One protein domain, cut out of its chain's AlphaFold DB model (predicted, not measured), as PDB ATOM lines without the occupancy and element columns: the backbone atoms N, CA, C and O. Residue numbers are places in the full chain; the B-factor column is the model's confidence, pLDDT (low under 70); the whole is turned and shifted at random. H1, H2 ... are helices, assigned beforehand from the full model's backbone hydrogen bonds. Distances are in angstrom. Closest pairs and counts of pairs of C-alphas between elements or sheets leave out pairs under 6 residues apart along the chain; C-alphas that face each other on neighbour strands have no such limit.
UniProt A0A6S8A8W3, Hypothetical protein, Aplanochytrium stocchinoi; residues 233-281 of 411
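Overview. This is residues 233 to 281 of the 411 residues of the protein "Hypothetical protein" of Aplanochytrium stocchinoi (UniProt A0A6S8A8W3). The printed part is an open string of helices laid end to end. The tiny H1 sits at one far end, the 14-residue H2 follows after a short stretch of loop, and the longest helix, H3, goes on beyond a corner at residues 259 to 261 instead of folding back on H2. It has 49 residues with three named helices, H1, H2 and H3 in chain order, and no named strand; its class is all helix. The whole is extended, with a radius of gyration of the C-alphas of 17.8 A, and its outline is a rod of 56 by 20 by 17 A.

Arrangement. H1, residues 233 to 236, is joined by a short link of 8 residues to H2, residues 245 to 258, and the two are apart. A tight link of 3 residues joins H2 to H3, residues 262 to 281, and these two are apart as well. H1 and H3 are also apart. Residues 233 to 239, of which 233 to 236 belong to H1, stand free, and so do residues 269 to 281 of H3. In H2 and H3 every O i to N i+4 pair is within hydrogen-bond range; H1 is too short for such a pair, and its one O i to N i+3 pair is not within range.

Along the chain. H1 begins at C-alpha 233, at (240.997, 273.875, 285.752). H2 measures 20.0 A from its first C-alpha, at (237.348, 289.087, 269.972), to its last. H3 measures 28.8 A and ends at C-alpha 281, at (277.848, 290.745, 247.805).

Size, cuts and confidence. The two C-alphas farthest apart, those of Ile 235 and Ala 281, are 56.4 A apart. The printed part has no cut and no long link. The mean pLDDT of the printed part is 85.1, and the model's confidence is under 70 at residues 233 to 242.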
ATOM      1  N   LYS A 233     240.252 273.033 286.703       60.91
ATOM      2  CA  LYS A 233     240.997 273.875 285.752       60.91
ATOM      3  C   LYS A 233     241.120 273.279 284.347       60.91
ATOM      4  O   LYS A 233     241.275 274.010 283.372       60.91
ATOM      5  N   TYR A 234     241.062 271.958 284.218       60.72
ATOM      6  CA  TYR A 234     241.154 271.274 282.933       60.72
ATOM      7  C   TYR A 234     239.840 271.332 282.144       60.72
ATOM      8  O   TYR A 234     239.877 271.242 280.920       60.72
ATOM      9  N   ILE A 235     238.697 271.528 282.812       60.12
ATOM     10  CA  ILE A 235     237.391 271.695 282.157       60.12
ATOM     11  C   ILE A 235     237.274 273.107 281.560       60.12
ATOM     12  O   ILE A 235     236.853 273.243 280.414       60.12
ATOM     13  N   GLU A 236     237.760 274.145 282.253       57.97
ATOM     14  CA  GLU A 236     237.816 275.513 281.702       57.97
ATOM     15  C   GLU A 236     238.728 275.617 280.467       57.97
ATOM     16  O   GLU A 236     238.418 276.342 279.517       57.97
ATOM     17  N   ALA A 237     239.804 274.824 280.416       56.47
ATOM     18  CA  ALA A 237     240.744 274.798 279.296       56.47
ATOM     19  C   ALA A 237     240.184 274.165 278.002       56.47
ATOM     20  O   ALA A 237     240.787 274.321 276.935       56.47
ATOM     21  N   VAL A 238     239.050 273.453 278.056       53.84
ATOM     22  CA  VAL A 238     238.432 272.832 276.865       53.84
ATOM     23  C   VAL A 238     237.591 273.834 276.061       53.84
ATOM     24  O   VAL A 238     237.344 273.608 274.875       53.84
ATOM     25  N   THR A 239     237.284 275.004 276.625       57.19
ATOM     26  CA  THR A 239     236.742 276.174 275.910       57.19
ATOM     27  C   THR A 239     237.855 276.847 275.089       57.19
ATOM     28  O   THR A 239     238.267 277.976 275.326       57.19
ATOM     29  N   ALA A 240     238.430 276.107 274.137       58.41
ATOM     30  CA  ALA A 240     239.710 276.406 273.483       58.41
ATOM     31  C   ALA A 240     239.701 277.608 272.513       58.41
ATOM     32  O   ALA A 240     240.718 277.908 271.883       58.41
ATOM     33  N   CYS A 241     238.579 278.311 272.407       57.44
ATOM     34  CA  CYS A 241     238.507 279.632 271.814       57.44
ATOM     35  C   CYS A 241     237.888 280.524 272.884       57.44
ATOM     36  O   CYS A 241     236.681 280.450 273.103       57.44
ATOM     37  N   GLY A 242     238.703 281.324 273.574       65.38
ATOM     38  CA  GLY A 242     238.159 282.404 274.389       65.38
ATOM     39  C   GLY A 242     237.180 283.203 273.529       65.38
ATOM     40  O   GLY A 242     237.491 283.548 272.388       65.38
ATOM     41  N   ASN A 243     235.965 283.427 274.030       81.50
ATOM     42  CA  ASN A 243     234.911 284.112 273.273       81.50
ATOM     43  C   ASN A 243     235.189 285.619 273.111       81.50
ATOM     44  O   ASN A 243     234.400 286.324 272.484       81.50
ATOM     45  N   SER A 244     236.298 286.124 273.662       91.62
ATOM     46  CA  SER A 244     236.737 287.495 273.438       91.62
ATOM     47  C   SER A 244     237.208 287.675 271.987       91.62
ATOM     48  O   SER A 244     237.967 286.839 271.480       91.62
ATOM     49  N   PRO A 245     236.832 288.774 271.305       93.75
ATOM     50  CA  PRO A 245     237.348 289.087 269.972       93.75
ATOM     51  C   PRO A 245     238.887 289.124 269.929       93.75
ATOM     52  O   PRO A 245     239.483 288.707 268.934       93.75
ATOM     53  N   GLU A 246     239.534 289.519 271.029       93.75
ATOM     54  CA  GLU A 246     240.996 289.546 271.155       93.75
ATOM     55  C   GLU A 246     241.619 288.139 271.154       93.75
ATOM     56  O   GLU A 246     242.691 287.914 270.587       93.75
ATOM     57  N   ASP A 247     240.946 287.156 271.756       86.31
ATOM     58  CA  ASP A 247     241.419 285.767 271.804       86.31
ATOM     59  C   ASP A 247     241.282 285.090 270.445       86.31
ATOM     60  O   ASP A 247     242.180 284.362 270.009       86.31
ATOM     61  N   ILE A 248     240.200 285.398 269.728       86.25
ATOM     62  CA  ILE A 248     239.999 284.952 268.348       86.25
ATOM     63  C   ILE A 248     241.099 285.526 267.444       86.25
ATOM     64  O   ILE A 248     241.640 284.800 266.603       86.25
ATOM     65  N   GLU A 249     241.471 286.798 267.610       94.06
ATOM     66  CA  GLU A 249     242.545 287.417 266.828       94.06
ATOM     67  C   GLU A 249     243.922 286.815 267.153       94.06
ATOM     68  O   GLU A 249     244.661 286.441 266.231       94.06
ATOM     69  N   ARG A 250     244.233 286.598 268.439       91.69
ATOM     70  CA  ARG A 250     245.450 285.887 268.873       91.69
ATOM     71  C   ARG A 250     245.519 284.473 268.298       91.69
ATOM     72  O   ARG A 250     246.551 284.090 267.737       91.69
ATOM     73  N   TRP A 251     244.420 283.723 268.342       91.19
ATOM     74  CA  TRP A 251     244.336 282.374 267.776       91.19
ATOM     75  C   TRP A 251     244.521 282.373 266.253       91.19
ATOM     76  O   TRP A 251     245.267 281.549 265.709       91.19
ATOM     77  N   ARG A 252     243.907 283.329 265.541       91.56
ATOM     78  CA  ARG A 252     244.095 283.501 264.090       91.56
ATOM     79  C   ARG A 252     245.554 283.820 263.759       91.56
ATOM     80  O   ARG A 252     246.109 283.194 262.852       91.56
ATOM     81  N   ALA A 253     246.190 284.734 264.490       92.19
ATOM     82  CA  ALA A 253     247.596 285.092 264.304       92.19
ATOM     83  C   ALA A 253     248.531 283.900 264.571       92.19
ATOM     84  O   ALA A 253     249.416 283.605 263.757       92.19
ATOM     85  N   GLU A 254     248.292 283.154 265.653       93.00
ATOM     86  CA  GLU A 254     249.061 281.962 265.999       93.00
ATOM     87  C   GLU A 254     248.918 280.864 264.937       93.00
ATOM     88  O   GLU A 254     249.921 280.318 264.464       93.00
ATOM     89  N   ARG A 255     247.693 280.571 264.486       92.75
ATOM     90  CA  ARG A 255     247.475 279.591 263.412       92.75
ATOM     91  C   ARG A 255     248.120 280.021 262.102       92.75
ATOM     92  O   ARG A 255     248.720 279.177 261.434       92.75
ATOM     93  N   LYS A 256     248.065 281.310 261.754       92.31
ATOM     94  CA  LYS A 256     248.713 281.864 260.551       92.31
ATOM     95  C   LYS A 256     250.246 281.763 260.616       92.31
ATOM     96  O   LYS A 256     250.889 281.733 259.564       92.31
ATOM     97  N   LYS A 257     250.826 281.701 261.823       90.31
ATOM     98  CA  LYS A 257     252.259 281.461 262.074       90.31
ATOM     99  C   LYS A 257     252.616 279.970 262.042       90.31
ATOM    100  O   LYS A 257     253.618 279.610 261.434       90.31
ATOM    101  N   ARG A 258     251.801 279.103 262.659       91.00
ATOM    102  CA  ARG A 258     252.041 277.645 262.730       91.00
ATOM    103  C   ARG A 258     251.792 276.921 261.403       91.00
ATOM    104  O   ARG A 258     252.482 275.952 261.103       91.00
ATOM    105  N   PHE A 259     250.830 277.389 260.611       90.12
ATOM    106  CA  PHE A 259     250.438 276.774 259.340       90.12
ATOM    107  C   PHE A 259     250.546 277.789 258.196       90.12
ATOM    108  O   PHE A 259     249.527 278.230 257.657       90.12
ATOM    109  N   PRO A 260     251.770 278.203 257.822       91.12
ATOM    110  CA  PRO A 260     251.955 279.121 256.710       91.12
ATOM    111  C   PRO A 260     251.448 278.475 255.415       91.12
ATOM    112  O   PRO A 260     251.712 277.304 255.130       91.12
ATOM    113  N   THR A 261     250.710 279.237 254.608       92.44
ATOM    114  CA  THR A 261     250.276 278.771 253.288       92.44
ATOM    115  C   THR A 261     251.492 278.529 252.397       92.44
ATOM    116  O   THR A 261     252.520 279.193 252.533       92.44
ATOM    117  N   ARG A 262     251.380 277.605 251.434       89.31
ATOM    118  CA  ARG A 262     252.475 277.295 250.496       89.31
ATOM    119  C   ARG A 262     253.034 278.552 249.816       89.31
ATOM    120  O   ARG A 262     254.244 278.668 249.683       89.31
ATOM    121  N   ARG A 263     252.161 279.498 249.450       92.88
ATOM    122  CA  ARG A 263     252.547 280.801 248.885       92.88
ATOM    123  C   ARG A 263     253.435 281.603 249.842       92.88
ATOM    124  O   ARG A 263     254.480 282.076 249.424       92.88
ATOM    125  N   ARG A 264     253.066 281.678 251.127       91.62
ATOM    126  CA  ARG A 264     253.841 282.392 252.155       91.62
ATOM    127  C   ARG A 264     255.197 281.738 252.420       91.62
ATOM    128  O   ARG A 264     256.173 282.439 252.634       91.62
ATOM    129  N   VAL A 265     255.268 280.405 252.374       93.88
ATOM    130  CA  VAL A 265     256.540 279.673 252.505       93.88
ATOM    131  C   VAL A 265     257.477 279.972 251.330       93.88
ATOM    132  O   VAL A 265     258.670 280.141 251.548       93.88
ATOM    133  N   VAL A 266     256.954 280.046 250.102       95.81
ATOM    134  CA  VAL A 266     257.753 280.399 248.913       95.81
ATOM    135  C   VAL A 266     258.254 281.840 249.006       95.81
ATOM    136  O   VAL A 266     259.450 282.062 248.880       95.81
ATOM    137  N   GLU A 267     257.375 282.788 249.337       96.19
ATOM    138  CA  GLU A 267     257.744 284.201 249.487       96.19
ATOM    139  C   GLU A 267     258.820 284.413 250.568       96.19
ATOM    140  O   GLU A 267     259.770 285.165 250.367       96.19
ATOM    141  N   GLU A 268     258.716 283.715 251.702       95.75
ATOM    142  CA  GLU A 268     259.711 283.786 252.777       95.75
ATOM    143  C   GLU A 268     261.064 283.183 252.363       95.75
ATOM    144  O   GLU A 268     262.121 283.693 252.735       95.75
ATOM    145  N   LEU A 269     261.053 282.102 251.574       95.88
ATOM    146  CA  LEU A 269     262.276 281.516 251.023       95.88
ATOM    147  C   LEU A 269     262.945 282.446 250.012       95.88
ATOM    148  O   LEU A 269     264.170 282.537 250.008       95.88
ATOM    149  N   ASP A 270     262.169 283.141 249.185       95.94
ATOM    150  CA  ASP A 270     262.712 284.083 248.207       95.94
ATOM    151  C   ASP A 270     263.264 285.342 248.893       95.94
ATOM    152  O   ASP A 270     264.349 285.797 248.536       95.94
ATOM    153  N   LYS A 271     262.622 285.822 249.971       96.06
ATOM    154  CA  LYS A 271     263.181 286.881 250.835       96.06
ATOM    155  C   LYS A 271     264.509 286.471 251.468       96.06
ATOM    156  O   LYS A 271     265.444 287.267 251.473       96.06
ATOM    157  N   ARG A 272     264.620 285.230 251.957       94.75
ATOM    158  CA  ARG A 272     265.879 284.701 252.513       94.75
ATOM    159  C   ARG A 272     266.985 284.600 251.465       94.75
ATOM    160  O   ARG A 272     268.115 284.975 251.744       94.75
ATOM    161  N   LYS A 273     266.665 284.155 250.247       96.06
ATOM    162  CA  LYS A 273     267.642 284.136 249.146       96.06
ATOM    163  C   LYS A 273     268.111 285.541 248.783       96.06
ATOM    164  O   LYS A 273     269.308 285.743 248.642       96.06
ATOM    165  N   ALA A 274     267.197 286.510 248.710       94.94
ATOM    166  CA  ALA A 274     267.556 287.901 248.441       94.94
ATOM    167  C   ALA A 274     268.458 288.491 249.544       94.94
ATOM    168  O   ALA A 274     269.433 289.185 249.244       94.94
ATOM    169  N   SER A 275     268.192 288.183 250.823       92.94
ATOM    170  CA  SER A 275     269.078 288.616 251.915       92.94
ATOM    171  C   SER A 275     270.447 287.932 251.872       92.94
ATOM    172  O   SER A 275     271.455 288.593 252.116       92.94
ATOM    173  N   ASP A 276     270.502 286.646 251.519       93.31
ATOM    174  CA  ASP A 276     271.757 285.894 251.413       93.31
ATOM    175  C   ASP A 276     272.612 286.389 250.234       93.31
ATOM    176  O   ASP A 276     273.818 286.574 250.383       93.31
ATOM    177  N   GLU A 277     272.002 286.687 249.083       91.44
ATOM    178  CA  GLU A 277     272.691 287.287 247.930       91.44
ATOM    179  C   GLU A 277     273.283 288.662 248.278       91.44
ATOM    180  O   GLU A 277     274.431 288.957 247.932       91.44
ATOM    181  N   THR A 278     272.552 289.470 249.052       91.56
ATOM    182  CA  THR A 278     273.039 290.773 249.537       91.56
ATOM    183  C   THR A 278     274.183 290.614 250.556       91.56
ATOM    184  O   THR A 278     275.160 291.373 250.542       91.56
ATOM    185  N   ALA A 279     274.121 289.597 251.422       89.19
ATOM    186  CA  ALA A 279     275.183 289.288 252.386       89.19
ATOM    187  C   ALA A 279     276.474 288.789 251.705       89.19
ATOM    188  O   ALA A 279     277.576 289.178 252.091       89.19
ATOM    189  N   VAL A 280     276.366 287.980 250.647       85.62
ATOM    190  CA  VAL A 280     277.534 287.520 249.873       85.62
ATOM    191  C   VAL A 280     278.163 288.667 249.075       85.62
ATOM    192  O   VAL A 280     279.391 288.778 249.023       85.62
ATOM    193  N   ALA A 281     277.349 289.564 248.507       81.31
ATOM    194  CA  ALA A 281     277.848 290.745 247.805       81.31
ATOM    195  C   ALA A 281     278.676 291.662 248.727       81.31
ATOM    196  O   ALA A 281     279.729 292.153 248.323       81.31
TER     197      ALA A 281